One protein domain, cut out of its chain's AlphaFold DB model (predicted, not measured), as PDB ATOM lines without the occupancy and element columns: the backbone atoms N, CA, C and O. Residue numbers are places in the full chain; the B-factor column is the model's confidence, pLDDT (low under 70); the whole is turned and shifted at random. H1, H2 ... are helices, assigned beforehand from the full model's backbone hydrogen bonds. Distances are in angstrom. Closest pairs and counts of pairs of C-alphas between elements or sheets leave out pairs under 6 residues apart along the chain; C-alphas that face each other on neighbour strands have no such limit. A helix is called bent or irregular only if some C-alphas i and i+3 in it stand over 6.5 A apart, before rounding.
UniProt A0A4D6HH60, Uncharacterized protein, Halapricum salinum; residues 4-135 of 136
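This is residues 4 to 135 of the 136 residues of an uncharacterized protein of Halapricum salinum (UniProt A0A4D6HH60). A helical hairpin of H2 and H3 makes one side of the model, and the long H1 crosses H3 near that helix's far end and slants away from it to cross H5, bridging the gap between H3 and H5. The short H4 sits at the turn where the chain leaves H3 and folds back into H5; residues 4 to 9 of H1 and residues 125 to 135, at the far end of H5, stick out. The printed part has 132 residues with five named helices in the order H1, H2, H3, H4, H5 and no named strand; its class is all helix, and the packing of the helices is mostly crossed. It is only just loose, close to compact, with a radius of gyration of the C-alphas of 17.3 A and spans of 51 by 41 by 27 A.

H3, residues 68 to 98, is the longest helix. H2, residues 39 to 61, touches it, closest at the C-alphas of Phe 54 and Ser 79, 4.9 A apart. The two form a hairpin, opposite ways at a tilt of 35.3 degrees, only just steep. H1, residues 4 to 33, touches H3 with residues 20 to 31 alone, on residues 85 to 96 of H3; the closest C-alphas, of Gly 27 and Gly 92, are 3.3 A apart. Their lines are only just about perpendicular, at 70.1 degrees. With residues 14 to 26 alone H1 touches residues 112 to 121 of H5, residues 108 to 134, closest at the C-alphas of Thr 22 and Gly 116, 4.8 A apart. H1 and H5 run opposite ways at a steep tilt of 60 degrees. H4, residues 100 to 104, is close to but not clearly touching H3, with the C-alphas of Ala 96 and Leu 103 closest at 7.0 A. It is also close to but not clearly touching H5, with those of Leu 103 and Leu 109 closest at 5.6 A. H3 and H5 are apart, as are H2 and H5. Each O i to N i+4 pair is within hydrogen-bond range in H1, H3 and H4, against 17 of 19 in H2 and 20 of 23 in H5.

H3 measures 44.5 A from C-alpha 68 at (-65.360, -86.377, -77.559) to C-alpha 98. H1 measures 43.2 A and begins at C-alpha 4, (-59.292, -66.190, -110.899). H5 measures 37.3 A and ends at C-alpha 134, (-54.914, -92.387, -94.709); it has a kink of 56 degrees near residue 128. H2 measures 31.3 A and H4 6.2 A. H2 and H5 are irregular: C-alphas 41 and 44 are 7.1 A apart, and C-alphas 128 and 131 are 7.7 A apart.

The two C-alphas farthest apart, of Ala 66 and Ala 105, are 52.5 A from each other. The printed part has no cut. The links H1 to H2, H3 to H4 and H4 to H5 are tight, and H2 to H3 is short. The mean pLDDT of the printed part is 89.1; residues 105, 133 and 135 are under 70.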
ATOM      1  N   ARG A   4     -60.276 -67.244-111.191       80.50
ATOM      2  CA  ARG A   4     -59.292 -66.190-110.899       80.50
ATOM      3  C   ARG A   4     -59.372 -65.681-109.455       80.50
ATOM      4  O   ARG A   4     -58.338 -65.465-108.837       80.50
ATOM      5  N   GLU A   5     -60.574 -65.539-108.899       81.06
ATOM      6  CA  GLU A   5     -60.786 -65.104-107.508       81.06
ATOM      7  C   GLU A   5     -60.300 -66.160-106.511       81.06
ATOM      8  O   GLU A   5     -59.681 -65.824-105.505       81.06
ATOM      9  N   ALA A   6     -60.531 -67.441-106.819       74.88
ATOM     10  CA  ALA A   6     -60.038 -68.557-106.015       74.88
ATOM     11  C   ALA A   6     -58.504 -68.565-105.935       74.88
ATOM     12  O   ALA A   6     -57.942 -68.696-104.849       74.88
ATOM     13  N   VAL A   7     -57.836 -68.361-107.077       81.19
ATOM     14  CA  VAL A   7     -56.368 -68.306-107.158       81.19
ATOM     15  C   VAL A   7     -55.814 -67.105-106.395       81.19
ATOM     16  O   VAL A   7     -54.880 -67.269-105.619       81.19
ATOM     17  N   VAL A   8     -56.403 -65.915-106.552       85.44
ATOM     18  CA  VAL A   8     -55.953 -64.710-105.831       85.44
ATOM     19  C   VAL A   8     -56.123 -64.875-104.321       85.44
ATOM     20  O   VAL A   8     -55.213 -64.545-103.563       85.44
ATOM     21  N   ARG A   9     -57.251 -65.435-103.870       80.62
ATOM     22  CA  ARG A   9     -57.489 -65.694-102.445       80.62
ATOM     23  C   ARG A   9     -56.507 -66.722-101.881       80.62
ATOM     24  O   ARG A   9     -55.990 -66.522-100.786       80.62
ATOM     25  N   GLY A  10     -56.228 -67.789-102.634       81.12
ATOM     26  CA  GLY A  10     -55.229 -68.793-102.268       81.12
ATOM     27  C   GLY A  10     -53.824 -68.201-102.176       81.12
ATOM     28  O   GLY A  10     -53.154 -68.374-101.165       81.12
ATOM     29  N   ALA A  11     -53.411 -67.425-103.181       81.62
ATOM     30  CA  ALA A  11     -52.121 -66.741-103.187       81.62
ATOM     31  C   ALA A  11     -51.980 -65.759-102.013       81.62
ATOM     32  O   ALA A  11     -50.942 -65.736-101.358       81.62
ATOM     33  N   GLY A  12     -53.035 -64.999-101.701       84.25
ATOM     34  CA  GLY A  12     -53.056 -64.099-100.547       84.25
ATOM     35  C   GLY A  12     -52.906 -64.839 -99.215       84.25
ATOM     36  O   GLY A  12     -52.124 -64.416 -98.367       84.25
ATOM     37  N   LEU A  13     -53.592 -65.975 -99.047       84.06
ATOM     38  CA  LEU A  13     -53.475 -66.806 -97.845       84.06
ATOM     39  C   LEU A  13     -52.067 -67.397 -97.696       84.06
ATOM     40  O   LEU A  13     -51.511 -67.388 -96.599       84.06
ATOM     41  N   VAL A  14     -51.481 -67.882 -98.794       83.44
ATOM     42  CA  VAL A  14     -50.111 -68.418 -98.815       83.44
ATOM     43  C   VAL A  14     -49.100 -67.326 -98.480       83.44
ATOM     44  O   VAL A  14     -48.211 -67.555 -97.666       83.44
ATOM     45  N   ALA A  15     -49.256 -66.125 -99.040       85.38
ATOM     46  CA  ALA A  15     -48.380 -64.999 -98.738       85.38
ATOM     47  C   ALA A  15     -48.463 -64.600 -97.256       85.38
ATOM     48  O   ALA A  15     -47.432 -64.482 -96.599       85.38
ATOM     49  N   ALA A  16     -49.674 -64.473 -96.705       87.94
ATOM     50  CA  ALA A  16     -49.871 -64.165 -95.289       87.94
ATOM     51  C   ALA A  16     -49.279 -65.251 -94.375       87.94
ATOM     52  O   ALA A  16     -48.563 -64.939 -93.427       87.94
ATOM     53  N   SER A  17     -49.511 -66.526 -94.701       88.19
ATOM     54  CA  SER A  17     -48.963 -67.659 -93.944       88.19
ATOM     55  C   SER A  17     -47.436 -67.686 -94.005       88.19
ATOM     56  O   SER A  17     -46.788 -67.921 -92.993       88.19
ATOM     57  N   THR A  18     -46.856 -67.367 -95.164       89.56
ATOM     58  CA  THR A  18     -45.400 -67.284 -95.336       89.56
ATOM     59  C   THR A  18     -44.804 -66.207 -94.442       89.56
ATOM     60  O   THR A  18     -43.784 -66.451 -93.804       89.56
ATOM     61  N   VAL A  19     -45.442 -65.035 -94.361       91.06
ATOM     62  CA  VAL A  19     -45.003 -63.958 -93.466       91.06
ATOM     63  C   VAL A  19     -45.057 -64.423 -92.014       91.06
ATOM     64  O   VAL A  19     -44.041 -64.330 -91.337       91.06
ATOM     65  N   ILE A  20     -46.183 -64.988 -91.570       92.88
ATOM     66  CA  ILE A  20     -46.344 -65.514 -90.204       92.88
ATOM     67  C   ILE A  20     -45.243 -66.533 -89.888       92.88
ATOM     68  O   ILE A  20     -44.475 -66.349 -88.955       92.88
ATOM     69  N   VAL A  21     -45.064 -67.557 -90.727       91.81
ATOM     70  CA  VAL A  21     -44.034 -68.586 -90.504       91.81
ATOM     71  C   VAL A  21     -42.621 -67.990 -90.503       91.81
ATOM     72  O   VAL A  21     -41.764 -68.431 -89.740       91.81
ATOM     73  N   THR A  22     -42.361 -66.977 -91.333       92.44
ATOM     74  CA  THR A  22     -41.063 -66.288 -91.351       92.44
ATOM     75  C   THR A  22     -40.808 -65.563 -90.032       92.44
ATOM     76  O   THR A  22     -39.717 -65.681 -89.482       92.44
ATOM     77  N   VAL A  23     -41.805 -64.849 -89.502       94.69
ATOM     78  CA  VAL A  23     -41.704 -64.164 -88.206       94.69
ATOM     79  C   VAL A  23     -41.516 -65.182 -87.077       94.69
ATOM     80  O   VAL A  23     -40.607 -65.012 -86.266       94.69
ATOM     81  N   ALA A  24     -42.258 -66.291 -87.083       94.75
ATOM     82  CA  ALA A  24     -42.064 -67.377 -86.127       94.75
ATOM     83  C   ALA A  24     -40.636 -67.955 -86.173       94.75
ATOM     84  O   ALA A  24     -40.051 -68.252 -85.131       94.75
ATOM     85  N   PHE A  25     -40.029 -68.082 -87.358       93.38
ATOM     86  CA  PHE A  25     -38.630 -68.499 -87.471       93.38
ATOM     87  C   PHE A  25     -37.642 -67.461 -86.923       93.38
ATOM     88  O   PHE A  25     -36.634 -67.849 -86.333       93.38
ATOM     89  N   VAL A  26     -37.925 -66.164 -87.075       93.81
ATOM     90  CA  VAL A  26     -37.133 -65.101 -86.430       93.81
ATOM     91  C   VAL A  26     -37.231 -65.212 -84.906       93.81
ATOM     92  O   VAL A  26     -36.214 -65.135 -84.223       93.81
ATOM     93  N   GLY A  27     -38.421 -65.463 -84.357       92.62
ATOM     94  CA  GLY A  27     -38.578 -65.665 -82.914       92.62
ATOM     95  C   GLY A  27     -37.891 -66.927 -82.415       92.62
ATOM     96  O   GLY A  27     -37.269 -66.919 -81.356       92.62
ATOM     97  N   LEU A  28     -37.931 -68.003 -83.201       93.25
ATOM     98  CA  LEU A  28     -37.195 -69.225 -82.888       93.25
ATOM     99  C   LEU A  28     -35.690 -68.956 -82.831       93.25
ATOM    100  O   LEU A  28     -35.028 -69.437 -81.914       93.25
ATOM    101  N   LEU A  29     -35.163 -68.172 -83.778       91.69
ATOM    102  CA  LEU A  29     -33.768 -67.741 -83.764       91.69
ATOM    103  C   LEU A  29     -33.448 -66.979 -82.475       91.69
ATOM    104  O   LEU A  29     -32.484 -67.346 -81.817       91.69
ATOM    105  N   ALA A  30     -34.279 -66.008 -82.087       91.44
ATOM    106  CA  ALA A  30     -34.088 -65.225 -80.865       91.44
ATOM    107  C   ALA A  30     -34.071 -66.098 -79.597       91.44
ATOM    108  O   ALA A  30     -33.236 -65.924 -78.709       91.44
ATOM    109  N   VAL A  31     -34.988 -67.068 -79.506       92.00
ATOM    110  CA  VAL A  31     -35.067 -67.997 -78.367       92.00
ATOM    111  C   VAL A  31     -33.827 -68.888 -78.310       92.00
ATOM    112  O   VAL A  31     -33.263 -69.089 -77.237       92.00
ATOM    113  N   VAL A  32     -33.391 -69.418 -79.454       93.25
ATOM    114  CA  VAL A  32     -32.233 -70.320 -79.534       93.25
ATOM    115  C   VAL A  32     -30.911 -69.568 -79.350       93.25
ATOM    116  O   VAL A  32     -29.981 -70.134 -78.778       93.25
ATOM    117  N   SER A  33     -30.819 -68.308 -79.784       88.25
ATOM    118  CA  SER A  33     -29.645 -67.454 -79.560       88.25
ATOM    119  C   SER A  33     -29.546 -66.940 -78.121       88.25
ATOM    120  O   SER A  33     -28.482 -66.479 -77.713       88.25
ATOM    121  N   GLY A  34     -30.621 -67.058 -77.331       87.19
ATOM    122  CA  GLY A  34     -30.681 -66.541 -75.963       87.19
ATOM    123  C   GLY A  34     -30.817 -65.017 -75.900       87.19
ATOM    124  O   GLY A  34     -30.558 -64.427 -74.854       87.19
ATOM    125  N   GLU A  35     -31.222 -64.379 -77.000       85.50
ATOM    126  CA  GLU A  35     -31.378 -62.925 -77.115       85.50
ATOM    127  C   GLU A  35     -32.806 -62.452 -76.782       85.50
ATOM    128  O   GLU A  35     -33.149 -61.292 -76.999       85.50
ATOM    129  N   THR A  36     -33.655 -63.322 -76.222       84.19
ATOM    130  CA  THR A  36     -35.003 -62.948 -75.771       84.19
ATOM    131  C   THR A  36     -34.967 -62.235 -74.422       84.19
ATOM    132  O   THR A  36     -34.928 -62.835 -73.344       84.19
ATOM    133  N   SER A  37     -35.024 -60.905 -74.465       81.50
ATOM    134  CA  SER A  37     -35.191 -60.092 -73.263       81.50
ATOM    135  C   SER A  37     -36.627 -60.230 -72.727       81.50
ATOM    136  O   SER A  37     -37.597 -60.018 -73.452       81.50
ATOM    137  N   GLY A  38     -36.804 -60.605 -71.454       84.56
ATOM    138  CA  GLY A  38     -38.123 -60.598 -70.795       84.56
ATOM    139  C   GLY A  38     -39.085 -61.743 -71.160       84.56
ATOM    140  O   GLY A  38     -40.277 -61.639 -70.873       84.56
ATOM    141  N   LEU A  39     -38.604 -62.851 -71.742       87.06
ATOM    142  CA  LEU A  39     -39.444 -64.015 -72.081       87.06
ATOM    143  C   LEU A  39     -40.244 -64.542 -70.873       87.06
ATOM    144  O   LEU A  39     -41.426 -64.868 -70.987       87.06
ATOM    145  N   ALA A  40     -39.605 -64.597 -69.700       89.50
ATOM    146  CA  ALA A  40     -40.235 -65.051 -68.459       89.50
ATOM    147  C   ALA A  40     -41.390 -64.135 -68.019       89.50
ATOM    148  O   ALA A  40     -42.423 -64.628 -67.568       89.50
ATOM    149  N   ASP A  41     -41.253 -62.823 -68.218       92.94
ATOM    150  CA  ASP A  41     -42.284 -61.841 -67.870       92.94
ATOM    151  C   ASP A  41     -43.484 -61.918 -68.823       92.94
ATOM    152  O   ASP A  41     -44.619 -61.647 -68.429       92.94
ATOM    153  N   ARG A  42     -43.252 -62.323 -70.080       93.69
ATOM    154  CA  ARG A  42     -44.307 -62.485 -71.092       93.69
ATOM    155  C   ARG A  42     -44.996 -63.845 -71.047       93.69
ATOM    156  O   ARG A  42     -46.107 -63.981 -71.561       93.69
ATOM    157  N   PHE A  43     -44.391 -64.831 -70.388       93.31
ATOM    158  CA  PHE A  43     -44.911 -66.194 -70.296       93.31
ATOM    159  C   PHE A  43     -46.391 -66.286 -69.870       93.31
ATOM    160  O   PHE A  43     -47.143 -67.021 -70.520       93.31
ATOM    161  N   PRO A  44     -46.877 -65.519 -68.870       96.56
ATOM    162  CA  PRO A  44     -48.294 -65.527 -68.503       96.56
ATOM    163  C   PRO A  44     -49.235 -65.158 -69.661       96.56
ATOM    164  O   PRO A  44     -50.320 -65.730 -69.767       96.56
ATOM    165  N   PHE A  45     -48.831 -64.260 -70.567       96.12
ATOM    166  CA  PHE A  45     -49.644 -63.902 -71.733       96.12
ATOM    167  C   PHE A  45     -49.765 -65.068 -72.720       96.12
ATOM    168  O   PHE A  45     -50.853 -65.311 -73.242       96.12
ATOM    169  N   TYR A  46     -48.701 -65.849 -72.926       94.75
ATOM    170  CA  TYR A  46     -48.766 -67.044 -73.777       94.75
ATOM    171  C   TYR A  46     -49.684 -68.120 -73.193       94.75
ATOM    172  O   TYR A  46     -50.403 -68.787 -73.936       94.75
ATOM    173  N   VAL A  47     -49.744 -68.241 -71.863       97.31
ATOM    174  CA  VAL A  47     -50.697 -69.134 -71.180       97.31
ATOM    175  C   VAL A  47     -52.147 -68.668 -71.376       97.31
ATOM    176  O   VAL A  47     -53.054 -69.491 -71.544       97.31
ATOM    177  N   VAL A  48     -52.396 -67.356 -71.426       98.00
ATOM    178  CA  VAL A  48     -53.722 -66.809 -71.768       98.00
ATOM    179  C   VAL A  48     -54.090 -67.126 -73.221       98.00
ATOM    180  O   VAL A  48     -55.213 -67.560 -73.491       98.00
ATOM    181  N   VAL A  49     -53.153 -66.991 -74.162       97.56
ATOM    182  CA  VAL A  49     -53.369 -67.381 -75.569       97.56
ATOM    183  C   VAL A  49     -53.675 -68.876 -75.680       97.56
ATOM    184  O   VAL A  49     -54.662 -69.254 -76.305       97.56
ATOM    185  N   LEU A  50     -52.893 -69.730 -75.017       98.00
ATOM    186  CA  LEU A  50     -53.116 -71.176 -74.971       98.00
ATOM    187  C   LEU A  50     -54.518 -71.525 -74.452       98.00
ATOM    188  O   LEU A  50     -55.250 -72.285 -75.088       98.00
ATOM    189  N   SER A  51     -54.893 -70.984 -73.291       98.06
ATOM    190  CA  SER A  51     -56.159 -71.325 -72.628       98.06
ATOM    191  C   SER A  51     -57.380 -70.804 -73.394       98.06
ATOM    192  O   SER A  51     -58.382 -71.516 -73.523       98.06
ATOM    193  N   SER A  52     -57.288 -69.606 -73.977       98.19
ATOM    194  CA  SER A  52     -58.333 -69.051 -74.844       98.19
ATOM    195  C   SER A  52     -58.472 -69.828 -76.156       98.19
ATOM    196  O   SER A  52     -59.594 -70.188 -76.521       98.19
ATOM    197  N   ALA A  53     -57.363 -70.175 -76.820       97.69
ATOM    198  CA  ALA A  53     -57.367 -71.001 -78.026       97.69
ATOM    199  C   ALA A  53     -57.963 -72.387 -77.756       97.69
ATOM    200  O   ALA A  53     -58.826 -72.838 -78.506       97.69
ATOM    201  N   PHE A  54     -57.565 -73.037 -76.659       98.00
ATOM    202  CA  PHE A  54     -58.126 -74.321 -76.241       98.00
ATOM    203  C   PHE A  54     -59.644 -74.237 -76.044       98.00
ATOM    204  O   PHE A  54     -60.388 -75.031 -76.617       98.00
ATOM    205  N   THR A  55     -60.113 -73.235 -75.297       97.94
ATOM    206  CA  THR A  55     -61.547 -73.041 -75.036       97.94
ATOM    207  C   THR A  55     -62.322 -72.799 -76.334       97.94
ATOM    208  O   THR A  55     -63.343 -73.440 -76.579       97.94
ATOM    209  N   ALA A  56     -61.819 -71.923 -77.209       97.56
ATOM    210  CA  ALA A  56     -62.438 -71.642 -78.502       97.56
ATOM    211  C   ALA A  56     -62.482 -72.882 -79.410       97.56
ATOM    212  O   ALA A  56     -63.481 -73.110 -80.098       97.56
ATOM    213  N   LEU A  57     -61.428 -73.702 -79.394       97.00
ATOM    214  CA  LEU A  57     -61.357 -74.945 -80.154       97.00
ATOM    215  C   LEU A  57     -62.355 -75.979 -79.646       97.00
ATOM    216  O   LEU A  57     -63.036 -76.567 -80.475       97.00
ATOM    217  N   ILE A  58     -62.516 -76.159 -78.330       96.50
ATOM    218  CA  ILE A  58     -63.549 -77.055 -77.784       96.50
ATOM    219  C   ILE A  58     -64.939 -76.630 -78.282       96.50
ATOM    220  O   ILE A  58     -65.630 -77.434 -78.906       96.50
ATOM    221  N   LEU A  59     -65.298 -75.351 -78.118       95.69
ATOM    222  CA  LEU A  59     -66.605 -74.812 -78.531       95.69
ATOM    223  C   LEU A  59     -66.853 -74.906 -80.043       95.69
ATOM    224  O   LEU A  59     -67.999 -74.976 -80.494       95.69
ATOM    225  N   THR A  60     -65.785 -74.855 -80.838       95.31
ATOM    226  CA  THR A  60     -65.870 -74.956 -82.295       95.31
ATOM    227  C   THR A  60     -65.969 -76.415 -82.728       95.31
ATOM    228  O   THR A  60     -66.868 -76.764 -83.486       95.31
ATOM    229  N   LEU A  61     -65.076 -77.279 -82.242       93.19
ATOM    230  CA  LEU A  61     -64.971 -78.684 -82.637       93.19
ATOM    231  C   LEU A  61     -66.175 -79.511 -82.187       93.19
ATOM    232  O   LEU A  61     -66.579 -80.411 -82.919       93.19
ATOM    233  N   GLU A  62     -66.803 -79.162 -81.062       92.50
ATOM    234  CA  GLU A  62     -68.056 -79.777 -80.602       92.50
ATOM    235  C   GLU A  62     -69.189 -79.666 -81.639       92.50
ATOM    236  O   GLU A  62     -70.076 -80.512 -81.694       92.50
ATOM    237  N   ARG A  63     -69.138 -78.668 -82.534       91.56
ATOM    238  CA  ARG A  63     -70.126 -78.500 -83.615       91.56
ATOM    239  C   ARG A  63     -69.874 -79.394 -84.829       91.56
ATOM    240  O   ARG A  63     -70.774 -79.549 -85.651       91.56
ATOM    241  N   TYR A  64     -68.661 -79.925 -84.985       85.25
ATOM    242  CA  TYR A  64     -68.221 -80.621 -86.201       85.25
ATOM    243  C   TYR A  64     -67.874 -82.095 -85.980       85.25
ATOM    244  O   TYR A  64     -67.948 -82.884 -86.921       85.25
ATOM    245  N   LEU A  65     -67.474 -82.475 -84.767       83.62
ATOM    246  CA  LEU A  65     -67.023 -83.822 -84.429       83.62
ATOM    247  C   LEU A  65     -68.009 -84.490 -83.473       83.62
ATOM    248  O   LEU A  65     -68.486 -83.873 -82.530       83.62
ATOM    249  N   ALA A  66     -68.276 -85.776 -83.695       78.00
ATOM    250  CA  ALA A  66     -69.133 -86.570 -82.812       78.00
ATOM    251  C   ALA A  66     -68.356 -87.252 -81.666       78.00
ATOM    252  O   ALA A  66     -68.941 -87.599 -80.645       78.00
ATOM    253  N   ASP A  67     -67.045 -87.466 -81.830       91.19
ATOM    254  CA  ASP A  67     -66.207 -88.171 -80.853       91.19
ATOM    255  C   ASP A  67     -65.513 -87.185 -79.899       91.19
ATOM    256  O   ASP A  67     -64.599 -86.452 -80.294       91.19
ATOM    257  N   GLY A  68     -65.916 -87.214 -78.624       89.19
ATOM    258  CA  GLY A  68     -65.360 -86.377 -77.559       89.19
ATOM    259  C   GLY A  68     -63.851 -86.546 -77.361       89.19
ATOM    260  O   GLY A  68     -63.161 -85.569 -77.065       89.19
ATOM    261  N   ARG A  69     -63.298 -87.747 -77.591       93.25
ATOM    262  CA  ARG A  69     -61.847 -87.973 -77.487       93.25
ATOM    263  C   ARG A  69     -61.098 -87.225 -78.583       93.25
ATOM    264  O   ARG A  69     -60.085 -86.583 -78.306       93.25
ATOM    265  N   ASN A  70     -61.600 -87.286 -79.815       91.12
ATOM    266  CA  ASN A  70     -60.981 -86.600 -80.948       91.12
ATOM    267  C   ASN A  70     -61.106 -85.080 -80.818       91.12
ATOM    268  O   ASN A  70     -60.152 -84.380 -81.153       91.12
ATOM    269  N   ILE A  71     -62.221 -84.572 -80.277       93.06
ATOM    270  CA  ILE A  71     -62.373 -83.148 -79.937       93.06
ATOM    271  C   ILE A  71     -61.271 -82.717 -78.968       93.06
ATOM    272  O   ILE A  71     -60.550 -81.761 -79.251       93.06
ATOM    273  N   LEU A  72     -61.104 -83.440 -77.857       95.00
ATOM    274  CA  LEU A  72     -60.167 -83.057 -76.804       95.00
ATOM    275  C   LEU A  72     -58.709 -83.136 -77.279       95.00
ATOM    276  O   LEU A  72     -57.956 -82.186 -77.085       95.00
ATOM    277  N   LEU A  73     -58.325 -84.218 -77.967       95.94
ATOM    278  CA  LEU A  73     -56.975 -84.363 -78.528       95.94
ATOM    279  C   LEU A  73     -56.667 -83.280 -79.566       95.94
ATOM    280  O   LEU A  73     -55.605 -82.662 -79.510       95.94
ATOM    281  N   THR A  74     -57.600 -83.014 -80.482       93.88
ATOM    282  CA  THR A  74     -57.415 -81.987 -81.517       93.88
ATOM    283  C   THR A  74     -57.314 -80.598 -80.891       93.88
ATOM    284  O   THR A  74     -56.432 -79.829 -81.267       93.88
ATOM    285  N   ALA A  75     -58.161 -80.286 -79.907       96.62
ATOM    286  CA  ALA A  75     -58.125 -79.008 -79.206       96.62
ATOM    287  C   ALA A  75     -56.808 -78.798 -78.452       96.62
ATOM    288  O   ALA A  75     -56.250 -77.710 -78.541       96.62
ATOM    289  N   VAL A  76     -56.293 -79.821 -77.754       97.56
ATOM    290  CA  VAL A  76     -54.996 -79.754 -77.055       97.56
ATOM    291  C   VAL A  76     -53.853 -79.523 -78.039       97.56
ATOM    292  O   VAL A  76     -53.048 -78.617 -77.841       97.56
ATOM    293  N   VAL A  77     -53.771 -80.329 -79.100       97.12
ATOM    294  CA  VAL A  77     -52.674 -80.219 -80.070       97.12
ATOM    295  C   VAL A  77     -52.703 -78.853 -80.748       97.12
ATOM    296  O   VAL A  77     -51.696 -78.149 -80.748       97.12
ATOM    297  N   LEU A  78     -53.863 -78.439 -81.265       96.75
ATOM    298  CA  LEU A  78     -53.985 -77.166 -81.969       96.75
ATOM    299  C   LEU A  78     -53.788 -75.964 -81.045       96.75
ATOM    300  O   LEU A  78     -53.158 -75.001 -81.471       96.75
ATOM    301  N   SER A  79     -54.274 -75.990 -79.801       97.56
ATOM    302  CA  SER A  79     -54.071 -74.863 -78.883       97.56
ATOM    303  C   SER A  79     -52.599 -74.681 -78.533       97.56
ATOM    304  O   SER A  79     -52.115 -73.550 -78.552       97.56
ATOM    305  N   ILE A  80     -51.871 -75.775 -78.289       97.81
ATOM    306  CA  ILE A  80     -50.423 -75.747 -78.058       97.81
ATOM    307  C   ILE A  80     -49.707 -75.207 -79.295       97.81
ATOM    308  O   ILE A  80     -48.883 -74.305 -79.172       97.81
ATOM    309  N   THR A  81     -50.046 -75.701 -80.490       96.00
ATOM    310  CA  THR A  81     -49.466 -75.193 -81.740       96.00
ATOM    311  C   THR A  81     -49.724 -73.697 -81.915       96.00
ATOM    312  O   THR A  81     -48.789 -72.961 -82.214       96.00
ATOM    313  N   ILE A  82     -50.954 -73.225 -81.681       96.38
ATOM    314  CA  ILE A  82     -51.306 -71.800 -81.759       96.38
ATOM    315  C   ILE A  82     -50.485 -70.985 -80.759       96.38
ATOM    316  O   ILE A  82     -49.911 -69.971 -81.140       96.38
ATOM    317  N   ALA A  83     -50.394 -71.421 -79.501       96.50
ATOM    318  CA  ALA A  83     -49.650 -70.701 -78.473       96.50
ATOM    319  C   ALA A  83     -48.152 -70.613 -78.794       96.50
ATOM    320  O   ALA A  83     -47.554 -69.556 -78.607       96.50
ATOM    321  N   ILE A  84     -47.560 -71.691 -79.319       96.25
ATOM    322  CA  ILE A  84     -46.163 -71.704 -79.765       96.25
ATOM    323  C   ILE A  84     -45.969 -70.730 -80.926       96.25
ATOM    324  O   ILE A  84     -45.073 -69.898 -80.860       96.25
ATOM    325  N   VAL A  85     -46.806 -70.802 -81.965       95.94
ATOM    326  CA  VAL A  85     -46.682 -69.922 -83.137       95.94
ATOM    327  C   VAL A  85     -46.844 -68.461 -82.733       95.94
ATOM    328  O   VAL A  85     -45.979 -67.659 -83.048       95.94
ATOM    329  N   VAL A  86     -47.877 -68.123 -81.957       96.44
ATOM    330  CA  VAL A  86     -48.095 -66.751 -81.474       96.44
ATOM    331  C   VAL A  86     -46.943 -66.280 -80.586       96.44
ATOM    332  O   VAL A  86     -46.516 -65.135 -80.695       96.44
ATOM    333  N   GLY A  87     -46.421 -67.147 -79.712       95.75
ATOM    334  CA  GLY A  87     -45.274 -66.819 -78.869       95.75
ATOM    335  C   GLY A  87     -44.022 -66.520 -79.690       95.75
ATOM    336  O   GLY A  87     -43.394 -65.481 -79.494       95.75
ATOM    337  N   LEU A  88     -43.709 -67.385 -80.655       96.00
ATOM    338  CA  LEU A  88     -42.600 -67.188 -81.584       96.00
ATOM    339  C   LEU A  88     -42.805 -65.947 -82.460       96.00
ATOM    340  O   LEU A  88     -41.850 -65.221 -82.698       96.00
ATOM    341  N   ASP A  89     -44.026 -65.655 -82.899       95.69
ATOM    342  CA  ASP A  89     -44.305 -64.451 -83.679       95.69
ATOM    343  C   ASP A  89     -44.032 -63.183 -82.867       95.69
ATOM    344  O   ASP A  89     -43.365 -62.265 -83.343       95.69
ATOM    345  N   VAL A  90     -44.511 -63.136 -81.621       95.69
ATOM    346  CA  VAL A  90     -44.279 -61.999 -80.722       95.69
ATOM    347  C   VAL A  90     -42.784 -61.800 -80.483       95.69
ATOM    348  O   VAL A  90     -42.284 -60.693 -80.674       95.69
ATOM    349  N   GLU A  91     -42.061 -62.859 -80.117       95.31
ATOM    350  CA  GLU A  91     -40.617 -62.775 -79.874       95.31
ATOM    351  C   GLU A  91     -39.840 -62.443 -81.156       95.31
ATOM    352  O   GLU A  91     -38.878 -61.682 -81.113       95.31
ATOM    353  N   GLY A  92     -40.290 -62.922 -82.317       93.31
ATOM    354  CA  GLY A  92     -39.687 -62.603 -83.608       93.31
ATOM    355  C   GLY A  92     -39.857 -61.141 -84.005       93.31
ATOM    356  O   GLY A  92     -38.912 -60.526 -84.498       93.31
ATOM    357  N   ILE A  93     -41.034 -60.560 -83.754       93.81
ATOM    358  CA  ILE A  93     -41.286 -59.131 -83.981       93.81
ATOM    359  C   ILE A  93     -40.410 -58.288 -83.056       93.81
ATOM    360  O   ILE A  93     -39.768 -57.348 -83.521       93.81
ATOM    361  N   LEU A  94     -40.367 -58.621 -81.763       94.00
ATOM    362  CA  LEU A  94     -39.556 -57.894 -80.787       94.00
ATOM    363  C   LEU A  94     -38.071 -57.965 -81.144       94.00
ATOM    364  O   LEU A  94     -37.417 -56.929 -81.249       94.00
ATOM    365  N   PHE A  95     -37.572 -59.161 -81.452       91.44
ATOM    366  CA  PHE A  95     -36.194 -59.355 -81.885       91.44
ATOM    367  C   PHE A  95     -35.865 -58.565 -83.154       91.44
ATOM    368  O   PHE A  95     -34.805 -57.949 -83.237       91.44
ATOM    369  N   ALA A  96     -36.772 -58.532 -84.134       90.38
ATOM    370  CA  ALA A  96     -36.556 -57.785 -85.369       90.38
ATOM    371  C   ALA A  96     -36.502 -56.264 -85.159       90.38
ATOM    372  O   ALA A  96     -35.792 -55.575 -85.893       90.38
ATOM    373  N   ILE A  97     -37.238 -55.748 -84.171       91.69
ATOM    374  CA  ILE A  97     -37.208 -54.331 -83.787       91.69
ATOM    375  C   ILE A  97     -35.921 -54.001 -83.024       91.69
ATOM    376  O   ILE A  97     -35.335 -52.946 -83.253       91.69
ATOM    377  N   GLU A  98     -35.480 -54.890 -82.134       90.44
ATOM    378  CA  GLU A  98     -34.291 -54.692 -81.296       90.44
ATOM    379  C   GLU A  98     -32.978 -54.907 -82.069       90.44
ATOM    380  O   GLU A  98     -31.995 -54.215 -81.813       90.44
ATOM    381  N   ASN A  99     -32.966 -55.820 -83.047       88.06
ATOM    382  CA  ASN A  99     -31.771 -56.247 -83.783       88.06
ATOM    383  C   ASN A  99     -31.949 -56.191 -85.320       88.06
ATOM    384  O   ASN A  99     -31.712 -57.190 -86.013       88.06
ATOM    385  N   PRO A 100     -32.327 -55.039 -85.908       84.19
ATOM    386  CA  PRO A 100     -32.592 -54.940 -87.346       84.19
ATOM    387  C   PRO A 100     -31.343 -55.223 -88.196       84.19
ATOM    388  O   PRO A 100     -31.428 -55.866 -89.247       84.19
ATOM    389  N   ASP A 101     -30.165 -54.809 -87.723       83.31
ATOM    390  CA  ASP A 101     -28.900 -54.976 -88.442       83.31
ATOM    391  C   ASP A 101     -28.514 -56.451 -88.578       83.31
ATOM    392  O   ASP A 101     -28.055 -56.880 -89.640       83.31
ATOM    393  N   GLN A 102     -28.769 -57.257 -87.541       80.56
ATOM    394  CA  GLN A 102     -28.484 -58.691 -87.565       80.56
ATOM    395  C   GLN A 102     -29.312 -59.429 -88.616       80.56
ATOM    396  O   GLN A 102     -28.852 -60.428 -89.157       80.56
ATOM    397  N   LEU A 103     -30.517 -58.951 -88.923       79.44
ATOM    398  CA  LEU A 103     -31.446 -59.585 -89.857       79.44
ATOM    399  C   LEU A 103     -31.234 -59.130 -91.307       79.44
ATOM    400  O   LEU A 103     -31.316 -59.938 -92.241       79.44
ATOM    401  N   VAL A 104     -30.957 -57.837 -91.496       74.75
ATOM    402  CA  VAL A 104     -30.841 -57.208 -92.818       74.75
ATOM    403  C   VAL A 104     -29.419 -57.314 -93.371       74.75
ATOM    404  O   VAL A 104     -29.248 -57.681 -94.537       74.75
ATOM    405  N   ALA A 105     -28.386 -57.054 -92.561       67.88
ATOM    406  CA  ALA A 105     -26.999 -57.035 -93.040       67.88
ATOM    407  C   ALA A 105     -26.474 -58.438 -93.394       67.88
ATOM    408  O   ALA A 105     -25.661 -58.601 -94.304       67.88
ATOM    409  N   SER A 106     -26.980 -59.467 -92.717       70.06
ATOM    410  CA  SER A 106     -26.567 -60.869 -92.872       70.06
ATOM    411  C   SER A 106     -27.333 -61.638 -93.961       70.06
ATOM    412  O   SER A 106     -27.060 -62.817 -94.181       70.06
ATOM    413  N   ARG A 107     -28.313 -61.009 -94.634       83.19
ATOM    414  CA  ARG A 107     -29.267 -61.662 -95.563       83.19
ATOM    415  C   ARG A 107     -30.088 -62.797 -94.929       83.19
ATOM    416  O   ARG A 107     -30.770 -63.526 -95.648       83.19
ATOM    417  N   LEU A 108     -30.058 -62.943 -93.606       81.06
ATOM    418  CA  LEU A 108     -30.695 -64.037 -92.873       81.06
ATOM    419  C   LEU A 108     -32.219 -64.006 -93.063       81.06
ATOM    420  O   LEU A 108     -32.822 -65.052 -93.284       81.06
ATOM    421  N   LEU A 109     -32.818 -62.814 -93.174       82.94
ATOM    422  CA  LEU A 109     -34.229 -62.660 -93.556       82.94
ATOM    423  C   LEU A 109     -34.598 -63.355 -94.871       82.94
ATOM    424  O   LEU A 109     -35.686 -63.910 -94.967       82.94
ATOM    425  N   LEU A 110     -33.717 -63.361 -95.878       86.69
ATOM    426  CA  LEU A 110     -34.003 -64.036 -97.149       86.69
ATOM    427  C   LEU A 110     -34.011 -65.558 -96.982       86.69
ATOM    428  O   LEU A 110     -34.845 -66.233 -97.583       86.69
ATOM    429  N   TYR A 111     -33.122 -66.094 -96.141       86.88
ATOM    430  CA  TYR A 111     -33.103 -67.521 -95.819       86.88
ATOM    431  C   TYR A 111     -34.331 -67.935 -95.002       86.88
ATOM    432  O   TYR A 111     -34.947 -68.952 -95.319       86.88
ATOM    433  N   LEU A 112     -34.740 -67.137 -94.009       85.81
ATOM    434  CA  LEU A 112     -35.945 -67.413 -93.216       85.81
ATOM    435  C   LEU A 112     -37.214 -67.273 -94.054       85.81
ATOM    436  O   LEU A 112     -38.117 -68.092 -93.924       85.81
ATOM    437  N   LEU A 113     -37.262 -66.299 -94.965       87.25
ATOM    438  CA  LEU A 113     -38.365 -66.146 -95.910       87.25
ATOM    439  C   LEU A 113     -38.462 -67.350 -96.853       87.25
ATOM    440  O   LEU A 113     -39.554 -67.866 -97.096       87.25
ATOM    441  N   ALA A 114     -37.326 -67.829 -97.369       88.75
ATOM    442  CA  ALA A 114     -37.285 -69.031 -98.194       88.75
ATOM    443  C   ALA A 114     -37.759 -70.266 -97.409       88.75
ATOM    444  O   ALA A 114     -38.583 -71.029 -97.915       88.75
ATOM    445  N   ALA A 115     -37.305 -70.428 -96.162       86.50
ATOM    446  CA  ALA A 115     -37.765 -71.493 -95.275       86.50
ATOM    447  C   ALA A 115     -39.276 -71.393 -95.000       86.50
ATOM    448  O   ALA A 115     -39.991 -72.384 -95.137       86.50
ATOM    449  N   GLY A 116     -39.788 -70.194 -94.705       85.25
ATOM    450  CA  GLY A 116     -41.212 -69.944 -94.493       85.25
ATOM    451  C   GLY A 116     -42.062 -70.263 -95.722       85.25
ATOM    452  O   GLY A 116     -43.132 -70.860 -95.596       85.25
ATOM    453  N   CYS A 117     -41.562 -69.949 -96.919       88.56
ATOM    454  CA  CYS A 117     -42.218 -70.275 -98.183       88.56
ATOM    455  C   CYS A 117     -42.280 -71.796 -98.406       88.56
ATOM    456  O   CYS A 117     -43.345 -72.335 -98.719       88.56
ATOM    457  N   LEU A 118     -41.169 -72.506 -98.164       88.50
ATOM    458  CA  LEU A 118     -41.112 -73.969 -98.252       88.50
ATOM    459  C   LEU A 118     -42.080 -74.628 -97.264       88.50
ATOM    460  O   LEU A 118     -42.900 -75.452 -97.668       88.50
ATOM    461  N   CYS A 119     -42.040 -74.232 -95.990       87.75
ATOM    462  CA  CYS A 119     -42.945 -74.745 -94.964       87.75
ATOM    463  C   CYS A 119     -44.413 -74.487 -95.315       87.75
ATOM    464  O   CYS A 119     -45.234 -75.396 -95.215       87.75
ATOM    465  N   THR A 120     -44.746 -73.285 -95.787       87.19
ATOM    466  CA  THR A 120     -46.121 -72.940 -96.170       87.19
ATOM    467  C   THR A 120     -46.611 -73.796 -97.339       87.19
ATOM    468  O   THR A 120     -47.720 -74.330 -97.284       87.19
ATOM    469  N   GLY A 121     -45.784 -73.979 -98.374       85.81
ATOM    470  CA  GLY A 121     -46.108 -74.847 -99.506       85.81
ATOM    471  C   GLY A 121     -46.315 -76.305 -99.087       85.81
ATOM    472  O   GLY A 121     -47.297 -76.928 -99.493       85.81
ATOM    473  N   LEU A 122     -45.440 -76.828 -98.222       87.31
ATOM    474  CA  LEU A 122     -45.528 -78.192 -97.696       87.31
ATOM    475  C   LEU A 122     -46.784 -78.407 -96.847       87.31
ATOM    476  O   LEU A 122     -47.481 -79.403 -97.036       87.31
ATOM    477  N   VAL A 123     -47.105 -77.478 -95.945       86.19
ATOM    478  CA  VAL A 123     -48.314 -77.552 -95.110       86.19
ATOM    479  C   VAL A 123     -49.566 -77.474 -95.978       86.19
ATOM    480  O   VAL A 123     -50.461 -78.307 -95.830       86.19
ATOM    481  N   TYR A 124     -49.615 -76.530 -96.923       86.25
ATOM    482  CA  TYR A 124     -50.740 -76.403 -97.848       86.25
ATOM    483  C   TYR A 124     -50.978 -77.703 -98.624       86.25
ATOM    484  O   TYR A 124     -52.111 -78.190 -98.677       86.25
ATOM    485  N   TRP A 125     -49.912 -78.279 -99.189       86.69
ATOM    486  CA  TRP A 125     -49.994 -79.528 -99.937       86.69
ATOM    487  C   TRP A 125     -50.448 -80.688 -99.050       86.69
ATOM    488  O   TRP A 125     -51.404 -81.382 -99.404       86.69
ATOM    489  N   SER A 126     -49.833 -80.837 -97.872       85.06
ATOM    490  CA  SER A 126     -50.123 -81.918 -96.925       85.06
ATOM    491  C   SER A 126     -51.583 -81.899 -96.485       85.06
ATOM    492  O   SER A 126     -52.242 -82.928 -96.534       85.06
ATOM    493  N   VAL A 127     -52.137 -80.732 -96.140       84.50
ATOM    494  CA  VAL A 127     -53.547 -80.602 -95.727       84.50
ATOM    495  C   VAL A 127     -54.520 -80.984 -96.846       84.50
ATOM    496  O   VAL A 127     -55.585 -81.528 -96.564       84.50
ATOM    497  N   HIS A 128     -54.180 -80.731 -98.112       83.38
ATOM    498  CA  HIS A 128     -55.062 -81.069 -99.235       83.38
ATOM    499  C   HIS A 128     -54.943 -82.533 -99.677       83.38
ATOM    500  O   HIS A 128     -55.935 -83.099-100.129       83.38
ATOM    501  N   HIS A 129     -53.773 -83.155 -99.507       84.19
ATOM    502  CA  HIS A 129     -53.493 -84.516 -99.983       84.19
ATOM    503  C   HIS A 129     -53.423 -85.555 -98.853       84.19
ATOM    504  O   HIS A 129     -53.206 -86.731 -99.115       84.19
ATOM    505  N   TRP A 130     -53.661 -85.176 -97.589       79.62
ATOM    506  CA  TRP A 130     -53.515 -86.091 -96.444       79.62
ATOM    507  C   TRP A 130     -54.350 -87.375 -96.565       79.62
ATOM    508  O   TRP A 130     -53.927 -88.433 -96.107       79.62
ATOM    509  N   ARG A 131     -55.515 -87.300 -97.227       76.12
ATOM    510  CA  ARG A 131     -56.409 -88.449 -97.434       76.12
ATOM    511  C   ARG A 131     -55.788 -89.536 -98.308       76.12
ATOM    512  O   ARG A 131     -56.189 -90.685 -98.173       76.12
ATOM    513  N   GLU A 132     -54.824 -89.200 -99.160       82.88
ATOM    514  CA  GLU A 132     -54.087 -90.175 -99.974       82.88
ATOM    515  C   GLU A 132     -53.215 -91.089 -99.104       82.88
ATOM    516  O   GLU A 132     -52.989 -92.240 -99.457       82.88
ATOM    517  N   PHE A 133     -52.785 -90.609 -97.934       66.19
ATOM    518  CA  PHE A 133     -51.971 -91.373 -96.987       66.19
ATOM    519  C   PHE A 133     -52.798 -92.157 -95.965       66.19
ATOM    520  O   PHE A 133     -52.299 -93.117 -95.387       66.19
ATOM    521  N   THR A 134     -54.048 -91.755 -95.719       74.50
ATOM    522  CA  THR A 134     -54.914 -92.387 -94.709       74.50
ATOM    523  C   THR A 134     -56.029 -93.241 -95.299       74.50
ATOM    524  O   THR A 134     -56.719 -93.926 -94.550       74.50
ATOM    525  N   ALA A 135     -56.244 -93.200 -96.617       60.97
ATOM    526  CA  ALA A 135     -57.106 -94.140 -97.325       60.97
ATOM    527  C   ALA A 135     -56.351 -95.465 -97.535       60.97
ATOM    528  O   ALA A 135     -55.920 -95.779 -98.641       60.97
TER     529      ALA A 135